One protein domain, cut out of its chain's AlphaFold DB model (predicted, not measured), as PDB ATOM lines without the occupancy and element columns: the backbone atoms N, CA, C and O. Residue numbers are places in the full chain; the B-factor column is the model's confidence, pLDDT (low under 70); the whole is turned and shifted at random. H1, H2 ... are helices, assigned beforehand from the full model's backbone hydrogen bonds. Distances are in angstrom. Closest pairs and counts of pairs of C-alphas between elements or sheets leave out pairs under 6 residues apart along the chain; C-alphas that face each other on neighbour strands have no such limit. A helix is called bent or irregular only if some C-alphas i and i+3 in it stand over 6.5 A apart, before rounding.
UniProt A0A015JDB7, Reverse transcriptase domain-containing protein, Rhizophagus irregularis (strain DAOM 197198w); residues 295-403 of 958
ATOM      1  N   ILE A 295     109.388  68.429  72.988       64.38
ATOM      2  CA  ILE A 295     109.005  67.635  74.166       64.38
ATOM      3  C   ILE A 295     107.779  68.232  74.872       64.38
ATOM      4  O   ILE A 295     106.883  67.494  75.268       64.38
ATOM      5  N   LYS A 296     107.701  69.567  75.007       62.34
ATOM      6  CA  LYS A 296     106.563  70.256  75.653       62.34
ATOM      7  C   LYS A 296     105.258  70.102  74.858       62.34
ATOM      8  O   LYS A 296     104.174  70.205  75.434       62.34
ATOM      9  N   ASN A 297     105.375  69.859  73.553       69.62
ATOM     10  CA  ASN A 297     104.253  69.632  72.650       69.62
ATOM     11  C   ASN A 297     103.741  68.184  72.676       69.62
ATOM     12  O   ASN A 297     102.651  67.945  72.169       69.62
ATOM     13  N   LEU A 298     104.473  67.240  73.282       76.00
ATOM     14  CA  LEU A 298     104.020  65.857  73.416       76.00
ATOM     15  C   LEU A 298     102.848  65.760  74.395       76.00
ATOM     16  O   LEU A 298     102.907  66.271  75.518       76.00
ATOM     17  N   ASP A 299     101.826  64.998  74.020       80.56
ATOM     18  CA  ASP A 299     100.681  64.749  74.897       80.56
ATOM     19  C   ASP A 299     101.075  63.977  76.165       80.56
ATOM     20  O   ASP A 299     100.553  64.274  77.237       80.56
ATOM     21  N   LEU A 300     102.087  63.096  76.097       77.62
ATOM     22  CA  LEU A 300     102.689  62.451  77.277       77.62
ATOM     23  C   LEU A 300     103.232  63.468  78.282       77.62
ATOM     24  O   LEU A 300     103.001  63.346  79.482       77.62
ATOM     25  N   TYR A 301     103.936  64.498  77.804       74.19
ATOM     26  CA  TYR A 301     104.476  65.538  78.677       74.19
ATOM     27  C   TYR A 301     103.342  66.302  79.366       74.19
ATOM     28  O   TYR A 301     103.389  66.539  80.575       74.19
ATOM     29  N   ARG A 302     102.289  66.649  78.619       79.00
ATOM     30  CA  ARG A 302     101.100  67.323  79.164       79.00
ATOM     31  C   ARG A 302     100.377  66.451  80.195       79.00
ATOM     32  O   ARG A 302     100.032  66.965  81.258       79.00
ATOM     33  N   ALA A 303     100.240  65.151  79.936       77.12
ATOM     34  CA  ALA A 303      99.651  64.180  80.855       77.12
ATOM     35  C   ALA A 303     100.436  64.081  82.176       77.12
ATOM     36  O   ALA A 303      99.867  64.280  83.248       77.12
ATOM     37  N   VAL A 304     101.761  63.909  82.111       70.38
ATOM     38  CA  VAL A 304     102.643  63.901  83.297       70.38
ATOM     39  C   VAL A 304     102.489  65.192  84.112       70.38
ATOM     40  O   VAL A 304     102.365  65.165  85.342       70.38
ATOM     41  N   ARG A 305     102.454  66.354  83.445       74.50
ATOM     42  CA  ARG A 305     102.245  67.654  84.108       74.50
ATOM     43  C   ARG A 305     100.869  67.760  84.759       74.50
ATOM     44  O   ARG A 305     100.764  68.370  85.828       74.50
ATOM     45  N   PHE A 306      99.847  67.175  84.147       79.44
ATOM     46  CA  PHE A 306      98.488  67.150  84.669       79.44
ATOM     47  C   PHE A 306      98.359  66.250  85.907       79.44
ATOM     48  O   PHE A 306      97.788  66.683  86.910       79.44
ATOM     49  N   PHE A 307      98.989  65.071  85.922       76.69
ATOM     50  CA  PHE A 307      99.034  64.216  87.117       76.69
ATOM     51  C   PHE A 307      99.764  64.895  88.283       76.69
ATOM     52  O   PHE A 307      99.256  64.918  89.406       76.69
ATOM     53  N   ILE A 308     100.888  65.578  88.017       66.06
ATOM     54  CA  ILE A 308     101.562  66.416  89.026       66.06
ATOM     55  C   ILE A 308     100.618  67.510  89.552       66.06
ATOM     56  O   ILE A 308     100.613  67.793  90.753       66.06
ATOM     57  N   TYR A 309      99.850  68.154  88.671       78.25
ATOM     58  CA  TYR A 309      98.891  69.194  89.043       78.25
ATOM     59  C   TYR A 309      97.792  68.653  89.972       78.25
ATOM     60  O   TYR A 309      97.595  69.219  91.052       78.25
ATOM     61  N   LEU A 310      97.143  67.542  89.610       73.94
ATOM     62  CA  LEU A 310      96.102  66.909  90.427       73.94
ATOM     63  C   LEU A 310      96.652  66.463  91.784       73.94
ATOM     64  O   LEU A 310      96.089  66.813  92.822       73.94
ATOM     65  N   ARG A 311      97.827  65.820  91.792       73.50
ATOM     66  CA  ARG A 311      98.519  65.407  93.022       73.50
ATOM     67  C   ARG A 311      98.778  66.593  93.949       73.50
ATOM     68  O   ARG A 311      98.563  66.509  95.155       73.50
ATOM     69  N   ARG A 312      99.228  67.729  93.401       67.56
ATOM     70  CA  ARG A 312      99.477  68.959  94.180       67.56
ATOM     71  C   ARG A 312      98.200  69.539  94.775       67.56
ATOM     72  O   ARG A 312      98.247  70.065  95.885       67.56
ATOM     73  N   LYS A 313      97.087  69.488  94.042       73.19
ATOM     74  CA  LYS A 313      95.800  70.011  94.511       73.19
ATOM     75  C   LYS A 313      95.208  69.133  95.615       73.19
ATOM     76  O   LYS A 313      94.761  69.680  96.616       73.19
ATOM     77  N   LEU A 314      95.308  67.810  95.499       73.25
ATOM     78  CA  LEU A 314      94.805  66.871  96.510       73.25
ATOM     79  C   LEU A 314      95.590  66.899  97.836       73.25
ATOM     80  O   LEU A 314      95.049  66.516  98.867       73.25
ATOM     81  N   LYS A 315      96.827  67.423  97.847       72.31
ATOM     82  CA  LYS A 315      97.639  67.612  99.069       72.31
ATOM     83  C   LYS A 315      97.286  68.867  99.889       72.31
ATOM     84  O   LYS A 315      97.820  69.035 100.980       72.31
ATOM     85  N   LYS A 316      96.432  69.772  99.387       75.00
ATOM     86  CA  LYS A 316      96.080  71.042 100.063       75.00
ATOM     87  C   LYS A 316      94.571  71.152 100.286       75.00
ATOM     88  O   LYS A 316      93.811  70.920  99.354       75.00
ATOM     89  N   LYS A 317      94.128  71.644 101.453       69.81
ATOM     90  CA  LYS A 317      92.693  71.813 101.791       69.81
ATOM     91  C   LYS A 317      91.924  72.648 100.745       69.81
ATOM     92  O   LYS A 317      90.967  72.153 100.160       69.81
ATOM     93  N   LYS A 318      92.428  73.842 100.388       71.25
ATOM     94  CA  LYS A 318      91.886  74.689  99.292       71.25
ATOM     95  C   LYS A 318      91.991  74.040  97.898       71.25
ATOM     96  O   LYS A 318      91.248  74.378  96.981       71.25
ATOM     97  N   GLY A 319      92.946  73.129  97.705       72.19
ATOM     98  CA  GLY A 319      93.143  72.422  96.440       72.19
ATOM     99  C   GLY A 319      92.148  71.279  96.236       72.19
ATOM    100  O   GLY A 319      91.650  71.120  95.125       72.19
ATOM    101  N   ILE A 320      91.799  70.552  97.301       78.25
ATOM    102  CA  ILE A 320      90.764  69.508  97.296       78.25
ATOM    103  C   ILE A 320      89.416  70.104  96.878       78.25
ATOM    104  O   ILE A 320      88.737  69.565  96.013       78.25
ATOM    105  N   GLU A 321      89.060  71.261  97.428       78.69
ATOM    106  CA  GLU A 321      87.811  71.957  97.112       78.69
ATOM    107  C   GLU A 321      87.746  72.439  95.650       78.69
ATOM    108  O   GLU A 321      86.699  72.390  95.005       78.69
ATOM    109  N   ASN A 322      88.887  72.836  95.082       80.81
ATOM    110  CA  ASN A 322      89.003  73.177  93.666       80.81
ATOM    111  C   ASN A 322      88.868  71.945  92.750       80.81
ATOM    112  O   ASN A 322      88.245  72.045  91.691       80.81
ATOM    113  N   VAL A 323      89.414  70.793  93.164       82.81
ATOM    114  CA  VAL A 323      89.271  69.514  92.447       82.81
ATOM    115  C   VAL A 323      87.831  69.014  92.501       82.81
ATOM    116  O   VAL A 323      87.339  68.577  91.467       82.81
ATOM    117  N   LYS A 324      87.138  69.156  93.643       83.44
ATOM    118  CA  LYS A 324      85.697  68.872  93.782       83.44
ATOM    119  C   LYS A 324      84.867  69.690  92.791       83.44
ATOM    120  O   LYS A 324      84.124  69.118  92.001       83.44
ATOM    121  N   ARG A 325      85.072  71.016  92.756       84.56
ATOM    122  CA  ARG A 325      84.370  71.931  91.832       84.56
ATOM    123  C   ARG A 325      84.568  71.589  90.352       84.56
ATOM    124  O   ARG A 325      83.661  71.785  89.556       84.56
ATOM    125  N   HIS A 326      85.733  71.057  89.982       85.06
ATOM    126  CA  HIS A 326      86.063  70.713  88.593       85.06
ATOM    127  C   HIS A 326      86.138  69.201  88.353       85.06
ATOM    128  O   HIS A 326      86.784  68.764  87.398       85.06
ATOM    129  N   TRP A 327      85.503  68.390  89.205       83.75
ATOM    130  CA  TRP A 327      85.688  66.938  89.216       83.75
ATOM    131  C   TRP A 327      85.368  66.289  87.871       83.75
ATOM    132  O   TRP A 327      86.228  65.623  87.295       83.75
ATOM    133  N   LYS A 328      84.177  66.569  87.321       82.81
ATOM    134  CA  LYS A 328      83.731  66.034  86.023       82.81
ATOM    135  C   LYS A 328      84.741  66.334  84.906       82.81
ATOM    136  O   LYS A 328      85.099  65.444  84.140       82.81
ATOM    137  N   LYS A 329      85.267  67.564  84.859       85.25
ATOM    138  CA  LYS A 329      86.263  67.997  83.865       85.25
ATOM    139  C   LYS A 329      87.615  67.306  84.065       85.25
ATOM    140  O   LYS A 329      88.229  66.873  83.094       85.25
ATOM    141  N   ASN A 330      88.071  67.188  85.312       84.94
ATOM    142  CA  ASN A 330      89.345  66.553  85.637       84.94
ATOM    143  C   ASN A 330      89.325  65.052  85.320       84.94
ATOM    144  O   ASN A 330      90.250  64.569  84.676       84.94
ATOM    145  N   ILE A 331      88.267  64.335  85.708       85.38
ATOM    146  CA  ILE A 331      88.137  62.895  85.451       85.38
ATOM    147  C   ILE A 331      87.885  62.594  83.978       85.38
ATOM    148  O   ILE A 331      88.487  61.663  83.455       85.38
ATOM    149  N   SER A 332      87.103  63.415  83.271       85.25
ATOM    150  CA  SER A 332      86.994  63.316  81.809       85.25
ATOM    151  C   SER A 332      88.369  63.427  81.137       85.25
ATOM    152  O   SER A 332      88.705  62.622  80.268       85.25
ATOM    153  N   HIS A 333      89.213  64.357  81.598       85.56
ATOM    154  CA  HIS A 333      90.577  64.505  81.094       85.56
ATOM    155  C   HIS A 333      91.461  63.295  81.447       85.56
ATOM    156  O   HIS A 333      92.165  62.795  80.573       85.56
ATOM    157  N   VAL A 334      91.407  62.785  82.686       85.19
ATOM    158  CA  VAL A 334      92.134  61.561  83.084       85.19
ATOM    159  C   VAL A 334      91.700  60.372  82.225       85.19
ATOM    160  O   VAL A 334      92.555  59.703  81.658       85.19
ATOM    161  N   ASN A 335      90.398  60.147  82.047       84.75
ATOM    162  CA  ASN A 335      89.878  59.052  81.226       84.75
ATOM    163  C   ASN A 335      90.298  59.187  79.759       84.75
ATOM    164  O   ASN A 335      90.680  58.196  79.145       84.75
ATOM    165  N   LYS A 336      90.304  60.411  79.213       85.94
ATOM    166  CA  LYS A 336      90.826  60.678  77.867       85.94
ATOM    167  C   LYS A 336      92.317  60.346  77.760       85.94
ATOM    168  O   LYS A 336      92.727  59.742  76.779       85.94
ATOM    169  N   ILE A 337      93.122  60.703  78.765       87.00
ATOM    170  CA  ILE A 337      94.551  60.355  78.807       87.00
ATOM    171  C   ILE A 337      94.741  58.834  78.852       87.00
ATOM    172  O   ILE A 337      95.544  58.315  78.084       87.00
ATOM    173  N   LEU A 338      94.019  58.127  79.728       87.06
ATOM    174  CA  LEU A 338      94.148  56.674  79.885       87.06
ATOM    175  C   LEU A 338      93.718  55.929  78.616       87.06
ATOM    176  O   LEU A 338      94.464  55.076  78.147       87.06
ATOM    177  N   LYS A 339      92.589  56.326  78.009       84.56
ATOM    178  CA  LYS A 339      92.100  55.766  76.739       84.56
ATOM    179  C   LYS A 339      93.078  56.010  75.588       84.56
ATOM    180  O   LYS A 339      93.340  55.111  74.806       84.56
ATOM    181  N   ASN A 340      93.645  57.215  75.492       85.31
ATOM    182  CA  ASN A 340      94.580  57.558  74.415       85.31
ATOM    183  C   ASN A 340      95.911  56.785  74.478       85.31
ATOM    184  O   ASN A 340      96.626  56.753  73.481       85.31
ATOM    185  N   TRP A 341      96.280  56.234  75.639       83.06
ATOM    186  CA  TRP A 341      97.577  55.576  75.862       83.06
ATOM    187  C   TRP A 341      97.461  54.110  76.281       83.06
ATOM    188  O   TRP A 341      98.477  53.542  76.702       83.06
ATOM    189  N   ASP A 342      96.257  53.547  76.152       81.94
ATOM    190  CA  ASP A 342      95.919  52.147  76.413       81.94
ATOM    191  C   ASP A 342      96.433  51.680  77.784       81.94
ATOM    192  O   ASP A 342      97.297  50.813  77.914       81.94
ATOM    193  N   VAL A 343      96.022  52.407  78.827       82.44
ATOM    194  CA  VAL A 343      96.371  52.098  80.219       82.44
ATOM    195  C   VAL A 343      95.122  51.604  80.931       82.44
ATOM    196  O   VAL A 343      94.295  52.407  81.379       82.44
ATOM    197  N   ASP A 344      95.026  50.284  81.049       68.88
ATOM    198  CA  ASP A 344      93.951  49.603  81.755       68.88
ATOM    199  C   ASP A 344      94.281  49.388  83.231       68.88
ATOM    200  O   ASP A 344      95.406  49.075  83.621       68.88
ATOM    201  N   GLY A 345      93.271  49.601  84.069       65.88
ATOM    202  CA  GLY A 345      93.381  49.490  85.515       65.88
ATOM    203  C   GLY A 345      92.136  50.012  86.222       65.88
ATOM    204  O   GLY A 345      91.497  50.980  85.787       65.88
ATOM    205  N   PHE A 346      91.782  49.368  87.334       64.88
ATOM    206  CA  PHE A 346      90.739  49.862  88.223       64.88
ATOM    207  C   PHE A 346      91.324  50.962  89.116       64.88
ATOM    208  O   PHE A 346      92.021  50.677  90.084       64.88
ATOM    209  N   TYR A 347      91.048  52.224  88.776       75.44
ATOM    210  CA  TYR A 347      91.493  53.376  89.560       75.44
ATOM    211  C   TYR A 347      90.350  53.930  90.408       75.44
ATOM    212  O   TYR A 347      89.346  54.426  89.878       75.44
ATOM    213  N   TYR A 348      90.533  53.942  91.726       65.25
ATOM    214  CA  TYR A 348      89.636  54.597  92.665       65.25
ATOM    215  C   TYR A 348      89.457  56.086  92.338       65.25
ATOM    216  O   TYR A 348      88.380  56.617  92.612       65.25
ATOM    217  N   LEU A 349      90.432  56.754  91.706       69.81
ATOM    218  CA  LEU A 349      90.331  58.116  91.149       69.81
ATOM    219  C   LEU A 349      89.077  58.362  90.294       69.81
ATOM    220  O   LEU A 349      88.712  59.516  90.103       69.81
ATOM    221  N   ARG A 350      88.412  57.324  89.776       70.94
ATOM    222  CA  ARG A 350      87.158  57.449  89.009       70.94
ATOM    223  C   ARG A 350      85.904  57.579  89.890       70.94
ATOM    224  O   ARG A 350      84.868  58.016  89.399       70.94
ATOM    225  N   SER A 351      85.993  57.246  91.177       76.69
ATOM    226  CA  SER A 351      84.902  57.376  92.156       76.69
ATOM    227  C   SER A 351      84.837  58.792  92.734       76.69
ATOM    228  O   SER A 351      85.871  59.397  92.983       76.69
ATOM    229  N   TYR A 352      83.648  59.352  92.977       81.50
ATOM    230  CA  TYR A 352      83.514  60.667  93.624       81.50
ATOM    231  C   TYR A 352      83.486  60.524  95.157       81.50
ATOM    232  O   TYR A 352      82.418  60.546  95.764       81.50
ATOM    233  N   ASN A 353      84.646  60.359  95.805       79.12
ATOM    234  CA  ASN A 353      84.729  60.244  97.268       79.12
ATOM    235  C   ASN A 353      85.988  60.930  97.840       79.12
ATOM    236  O   ASN A 353      87.123  60.599  97.524       79.12
ATOM    237  N   PHE A 354      85.801  61.903  98.734       81.81
ATOM    238  CA  PHE A 354      86.889  62.729  99.279       81.81
ATOM    239  C   PHE A 354      87.137  62.510 100.780       81.81
ATOM    240  O   PHE A 354      87.591  63.426 101.473       81.81
ATOM    241  N   GLY A 355      86.855  61.312 101.298       79.81
ATOM    242  CA  GLY A 355      87.277  60.915 102.644       79.81
ATOM    243  C   GLY A 355      88.806  60.912 102.792       79.81
ATOM    244  O   GLY A 355      89.538  60.714 101.821       79.81
ATOM    245  N   LYS A 356      89.327  61.104 104.014       74.88
ATOM    246  CA  LYS A 356      90.787  61.159 104.275       74.88
ATOM    247  C   LYS A 356      91.538  59.921 103.753       74.88
ATOM    248  O   LYS A 356      92.629  60.059 103.205       74.88
ATOM    249  N   VAL A 357      90.952  58.731 103.907       77.38
ATOM    250  CA  VAL A 357      91.508  57.458 103.409       77.38
ATOM    251  C   VAL A 357      91.504  57.420 101.879       77.38
ATOM    252  O   VAL A 357      92.491  57.035 101.258       77.38
ATOM    253  N   GLN A 358      90.424  57.900 101.269       79.31
ATOM    254  CA  GLN A 358      90.244  57.889  99.825       79.31
ATOM    255  C   GLN A 358      91.171  58.880  99.105       79.31
ATOM    256  O   GLN A 358      91.753  58.549  98.077       79.31
ATOM    257  N   ILE A 359      91.404  60.059  99.692       78.88
ATOM    258  CA  ILE A 359      92.375  61.038  99.179       78.88
ATOM    259  C   ILE A 359      93.798  60.471  99.209       78.88
ATOM    260  O   ILE A 359      94.560  60.700  98.270       78.88
ATOM    261  N   LYS A 360      94.164  59.717 100.258       77.38
ATOM    262  CA  LYS A 360      95.458  59.019 100.300       77.38
ATOM    263  C   LYS A 360      95.569  58.012  99.151       77.38
ATOM    264  O   LYS A 360      96.570  58.056  98.446       77.38
ATOM    265  N   LYS A 361      94.527  57.207  98.902       80.25
ATOM    266  CA  LYS A 361      94.474  56.281  97.754       80.25
ATOM    267  C   LYS A 361      94.608  57.010  96.408       80.25
ATOM    268  O   LYS A 361      95.435  56.611  95.602       80.25
ATOM    269  N   TYR A 362      93.903  58.128  96.195       82.56
ATOM    270  CA  TYR A 362      94.034  58.928  94.963       82.56
ATOM    271  C   TYR A 362      95.446  59.459  94.738       82.56
ATOM    272  O   TYR A 362      95.901  59.554  93.602       82.56
ATOM    273  N   ILE A 363      96.138  59.860  95.807       74.94
ATOM    274  CA  ILE A 363      97.517  60.338  95.704       74.94
ATOM    275  C   ILE A 363      98.447  59.187  95.305       74.94
ATOM    276  O   ILE A 363      99.264  59.398  94.414       74.94
ATOM    277  N   THR A 364      98.287  58.000  95.900       76.81
ATOM    278  CA  THR A 364      99.064  56.802  95.542       76.81
ATOM    279  C   THR A 364      98.847  56.407  94.080       76.81
ATOM    280  O   THR A 364      99.812  56.257  93.341       76.81
ATOM    281  N   GLU A 365      97.598  56.358  93.617       82.62
ATOM    282  CA  GLU A 365      97.285  56.042  92.216       82.62
ATOM    283  C   GLU A 365      97.797  57.108  91.238       82.62
ATOM    284  O   GLU A 365      98.262  56.790  90.146       82.62
ATOM    285  N   LEU A 366      97.752  58.394  91.609       78.00
ATOM    286  CA  LEU A 366      98.358  59.455  90.800       78.00
ATOM    287  C   LEU A 366      99.883  59.339  90.747       78.00
ATOM    288  O   LEU A 366     100.471  59.765  89.753       78.00
ATOM    289  N   ASP A 367     100.521  58.807  91.791       74.06
ATOM    290  CA  ASP A 367     101.956  58.520  91.802       74.06
ATOM    291  C   ASP A 367     102.284  57.311  90.902       74.06
ATOM    292  O   ASP A 367     103.242  57.379  90.130       74.06
ATOM    293  N   GLU A 368     101.452  56.265  90.893       80.94
ATOM    294  CA  GLU A 368     101.557  55.135  89.955       80.94
ATOM    295  C   GLU A 368     101.375  55.577  88.496       80.94
ATOM    296  O   GLU A 368     102.239  55.323  87.652       80.94
ATOM    297  N   LEU A 369     100.304  56.322  88.199       81.06
ATOM    298  CA  LEU A 369     100.050  56.888  86.870       81.06
ATOM    299  C   LEU A 369     101.170  57.834  86.434       81.06
ATOM    300  O   LEU A 369     101.599  57.806  85.280       81.06
ATOM    301  N   TYR A 370     101.679  58.657  87.352       78.75
ATOM    302  CA  TYR A 370     102.838  59.498  87.081       78.75
ATOM    303  C   TYR A 370     104.046  58.653  86.665       78.75
ATOM    304  O   TYR A 370     104.659  58.971  85.649       78.75
ATOM    305  N   ASN A 371     104.364  57.576  87.389       75.38
ATOM    306  CA  ASN A 371     105.504  56.713  87.073       75.38
ATOM    307  C   ASN A 371     105.343  56.030  85.705       75.38
ATOM    308  O   ASN A 371     106.265  56.088  84.892       75.38
ATOM    309  N   ILE A 372     104.165  55.470  85.401       81.88
ATOM    310  CA  ILE A 372     103.875  54.828  84.104       81.88
ATOM    311  C   ILE A 372     104.073  55.822  82.951       81.88
ATOM    312  O   ILE A 372     104.811  55.555  81.996       81.88
ATOM    313  N   PHE A 373     103.444  56.996  83.038       80.81
ATOM    314  CA  PHE A 373     103.517  58.003  81.978       80.81
ATOM    315  C   PHE A 373     104.896  58.657  81.879       80.81
ATOM    316  O   PHE A 373     105.315  59.030  80.783       80.81
ATOM    317  N   GLN A 374     105.627  58.755  82.990       75.25
ATOM    318  CA  GLN A 374     107.011  59.213  83.000       75.25
ATOM    319  C   GLN A 374     107.928  58.225  82.265       75.25
ATOM    320  O   GLN A 374     108.736  58.662  81.444       75.25
ATOM    321  N   THR A 375     107.762  56.915  82.470       76.00
ATOM    322  CA  THR A 375     108.497  55.877  81.728       76.00
ATOM    323  C   THR A 375     108.158  55.910  80.236       76.00
ATOM    324  O   THR A 375     109.062  55.970  79.400       76.00
ATOM    325  N   LYS A 376     106.866  55.980  79.867       83.00
ATOM    326  CA  LYS A 376     106.445  56.116  78.454       83.00
ATOM    327  C   LYS A 376     107.029  57.383  77.807       83.00
ATOM    328  O   LYS A 376     107.497  57.340  76.666       83.00
ATOM    329  N   LEU A 377     107.062  58.505  78.534       75.38
ATOM    330  CA  LEU A 377     107.689  59.750  78.077       75.38
ATOM    331  C   LEU A 377     109.197  59.579  77.854       75.38
ATOM    332  O   LEU A 377     109.703  60.030  76.828       75.38
ATOM    333  N   GLN A 378     109.910  58.916  78.767       74.56
ATOM    334  CA  GLN A 378     111.345  58.646  78.624       74.56
ATOM    335  C   GLN A 378     111.654  57.784  77.394       74.56
ATOM    336  O   GLN A 378     112.578  58.113  76.650       74.56
ATOM    337  N   ILE A 379     110.860  56.741  77.125       82.25
ATOM    338  CA  ILE A 379     110.998  55.910  75.915       82.25
ATOM    339  C   ILE A 379     110.818  56.767  74.658       82.25
ATOM    340  O   ILE A 379     111.663  56.746  73.760       82.25
ATOM    341  N   LYS A 380     109.761  57.591  74.604       81.50
ATOM    342  CA  LYS A 380     109.496  58.458  73.446       81.50
ATOM    343  C   LYS A 380     110.602  59.493  73.234       81.50
ATOM    344  O   LYS A 380     111.027  59.706  72.100       81.50
ATOM    345  N   VAL A 381     111.088  60.117  74.308       74.31
ATOM    346  CA  VAL A 381     112.205  61.074  74.257       74.31
ATOM    347  C   VAL A 381     113.488  60.391  73.776       74.31
ATOM    348  O   VAL A 381     114.204  60.967  72.955       74.31
ATOM    349  N   SER A 382     113.757  59.159  74.216       77.75
ATOM    350  CA  SER A 382     114.892  58.359  73.734       77.75
ATOM    351  C   SER A 382     114.782  58.053  72.237       77.75
ATOM    352  O   SER A 382     115.736  58.313  71.506       77.75
ATOM    353  N   ALA A 383     113.610  57.631  71.751       84.06
ATOM    354  CA  ALA A 383     113.371  57.402  70.322       84.06
ATOM    355  C   ALA A 383     113.518  58.689  69.483       84.06
ATOM    356  O   ALA A 383     114.128  58.689  68.414       84.06
ATOM    357  N   MET A 384     113.017  59.827  69.980       79.88
ATOM    358  CA  MET A 384     113.211  61.131  69.327       79.88
ATOM    359  C   MET A 384     114.692  61.518  69.257       79.88
ATOM    360  O   MET A 384     115.145  62.048  68.241       79.88
ATOM    361  N   LYS A 385     115.452  61.249  70.324       79.44
ATOM    362  CA  LYS A 385     116.898  61.487  70.367       79.44
ATOM    363  C   LYS A 385     117.632  60.601  69.361       79.44
ATOM    364  O   LYS A 385     118.499  61.110  68.657       79.44
ATOM    365  N   GLU A 386     117.267  59.326  69.254       84.38
ATOM    366  CA  GLU A 386     117.837  58.401  68.270       84.38
ATOM    367  C   GLU A 386     117.567  58.867  66.833       84.38
ATOM    368  O   GLU A 386     118.500  58.981  66.040       84.38
ATOM    369  N   ASN A 387     116.330  59.259  66.518       85.31
ATOM    370  CA  ASN A 387     115.984  59.806  65.202       85.31
ATOM    371  C   ASN A 387     116.751  61.096  64.884       85.31
ATOM    372  O   ASN A 387     117.182  61.303  63.751       85.31
ATOM    373  N   LYS A 388     116.965  61.965  65.880       81.88
ATOM    374  CA  LYS A 388     117.786  63.176  65.719       81.88
ATOM    375  C   LYS A 388     119.248  62.829  65.419       81.88
ATOM    376  O   LYS A 388     119.868  63.512  64.609       81.88
ATOM    377  N   ILE A 389     119.781  61.773  66.036       81.50
ATOM    378  CA  ILE A 389     121.129  61.261  65.755       81.50
ATOM    379  C   ILE A 389     121.199  60.685  64.335       81.50
ATOM    380  O   ILE A 389     122.111  61.059  63.605       81.50
ATOM    381  N   LYS A 390     120.233  59.852  63.918       86.25
ATOM    382  CA  LYS A 390     120.173  59.281  62.556       86.25
ATOM    383  C   LYS A 390     120.160  60.368  61.484       86.25
ATOM    384  O   LYS A 390     121.063  60.400  60.657       86.25
ATOM    385  N   ARG A 391     119.267  61.356  61.606       85.25
ATOM    386  CA  ARG A 391     119.230  62.517  60.695       85.25
ATOM    387  C   ARG A 391     120.546  63.292  60.662       85.25
ATOM    388  O   ARG A 391     120.958  63.772  59.616       85.25
ATOM    389  N   ALA A 392     121.225  63.428  61.802       83.50
ATOM    390  CA  ALA A 392     122.531  64.083  61.856       83.50
ATOM    391  C   ALA A 392     123.660  63.239  61.227       83.50
ATOM    392  O   ALA A 392     124.686  63.799  60.841       83.50
ATOM    393  N   ILE A 393     123.519  61.911  61.160       85.19
ATOM    394  CA  ILE A 393     124.414  61.013  60.411       85.19
ATOM    395  C   ILE A 393     124.147  61.140  58.913       85.19
ATOM    396  O   ILE A 393     125.084  61.428  58.174       85.19
ATOM    397  N   GLU A 394     122.889  61.021  58.495       87.75
ATOM    398  CA  GLU A 394     122.457  61.154  57.097       87.75
ATOM    399  C   GLU A 394     122.859  62.512  56.516       87.75
ATOM    400  O   GLU A 394     123.472  62.583  55.454       87.75
ATOM    401  N   GLN A 395     122.626  63.602  57.258       85.50
ATOM    402  CA  GLN A 395     123.037  64.934  56.818       85.50
ATOM    403  C   GLN A 395     124.552  65.029  56.619       85.50
ATOM    404  O   GLN A 395     124.991  65.667  55.672       85.50
ATOM    405  N   ARG A 396     125.358  64.395  57.481       87.88
ATOM    406  CA  ARG A 396     126.818  64.380  57.308       87.88
ATOM    407  C   ARG A 396     127.261  63.508  56.143       87.88
ATOM    408  O   ARG A 396     128.295  63.810  55.562       87.88
ATOM    409  N   GLN A 397     126.537  62.430  55.838       87.00
ATOM    410  CA  GLN A 397     126.804  61.609  54.654       87.00
ATOM    411  C   GLN A 397     126.560  62.432  53.397       87.00
ATOM    412  O   GLN A 397     127.455  62.523  52.568       87.00
ATOM    413  N   LYS A 398     125.430  63.141  53.337       87.19
ATOM    414  CA  LYS A 398     125.155  64.091  52.260       87.19
ATOM    415  C   LYS A 398     126.206  65.205  52.189       87.19
ATOM    416  O   LYS A 398     126.738  65.493  51.128       87.19
ATOM    417  N   ASP A 399     126.579  65.786  53.332       86.50
ATOM    418  CA  ASP A 399     127.618  66.822  53.378       86.50
ATOM    419  C   ASP A 399     129.005  66.282  52.942       86.50
ATOM    420  O   ASP A 399     129.841  67.071  52.523       86.50
ATOM    421  N   LEU A 400     129.300  64.977  53.021       86.19
ATOM    422  CA  LEU A 400     130.567  64.423  52.512       86.19
ATOM    423  C   LEU A 400     130.667  64.530  50.981       86.19
ATOM    424  O   LEU A 400     131.768  64.715  50.459       86.19
ATOM    425  N   GLU A 401     129.535  64.425  50.291       83.88
ATOM    426  CA  GLU A 401     129.424  64.526  48.833       83.88
ATOM    427  C   GLU A 401     129.272  65.994  48.411       83.88
ATOM    428  O   GLU A 401     130.084  66.501  47.641       83.88
ATOM    429  N   ASP A 402     128.317  66.710  49.013       83.19
ATOM    430  CA  ASP A 402     127.899  68.039  48.549       83.19
ATOM    431  C   ASP A 402     128.649  69.206  49.222       83.19
ATOM    432  O   ASP A 402     128.720  70.311  48.682       83.19
ATOM    433  N   ASN A 403     129.156  69.032  50.454       81.50
ATOM    434  CA  ASN A 403     129.716  70.138  51.248       81.50
ATOM    435  C   ASN A 403     130.726  69.679  52.315       81.50
ATOM    436  O   ASN A 403     130.507  69.794  53.531       81.50
TER     437      ASN A 403
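What this domain is: This is residues 295 to 403 of the 958 residues of the protein "Reverse transcriptase domain-containing protein" of Rhizophagus irregularis (strain DAOM 197198w) (UniProt A0A015JDB7). One very long helix, H4, runs the whole length of the domain; H1 packs side by side with its first half, running the opposite way, while the last part of H4, residues 385 to 402, sticks out as a bare arm. At the end of H1 the chain turns steeply into the short H2, and H3 then folds back near H1 without clearly touching any helix, before a long loop leads to H4. The printed part has 109 residues with four named helices, H1, H2, H3 and H4 in chain order, and no named strand; the class is all helix. The whole is only just loose, close to extended, with a radius of gyration of the C-alphas of 19.4 A, and it spans 68 by 27 by 19 A, the arm of H4 adding much of the length.

Where its parts are: H4 is residues 356 to 402, 67.3 A from first to last C-alpha, from C-alpha 356 at (90.787, 61.159, 104.275) to C-alpha 402 at (127.899, 68.039, 48.549). H1 is residues 299 to 314, 22.5 A long, and begins with C-alpha 299 at (100.681, 64.749, 74.897). H2 is residues 317 to 325, and H3 is residues 327 to 340, 19.6 A long. No helix is bent.

How they stand to each other: H4 touches H1 with its residues 359 to 377 alone, and the closest C-alphas, those of Leu 300 and Leu 377, are 5.7 A apart. The two run opposite ways at a shallow tilt of 25 degrees. H1 touches H2 with residues 310 to 314 alone; their closest C-alphas, of Lys 313 and Gly 319, are 4.1 A apart, and they run opposite ways at a steep tilt of 58 degrees. H3 is close to H1 but not clearly touching it, with the closest C-alphas, of Ala 303 and Ile 337, 6.7 A apart. H1 and H3 run opposite ways at a shallow tilt of 33 degrees, only just short of steep. H3 is also close to H2 but not clearly touching it, with the C-alphas of Val 323 and Asn 330 closest at 7.4 A, and these two helices are about perpendicular, at 76 degrees. H4 is apart from both H2 and H3. Every O i to N i+4 pair is within hydrogen-bond range in H1, H2 and H3, and 42 of 43 are in H4.

The domain as a whole: The two C-alphas farthest apart, those of Gly 355 and Glu 401, are 68.4 A apart. Residues 385 to 403, of which 385 to 402 belong to H4, stand free; without them the body has 90 residues and spans 41 by 24 by 20 A. The printed part has no cut. The links H1 to H2 and H2 to H3 are tight, and the link H3 to H4, residues 341 to 355, is long. The mean pLDDT of the printed part is 79.0, and it is under 70 at residues 295 to 297, 308, 312, 317, 344 to 346, and 348 to 349.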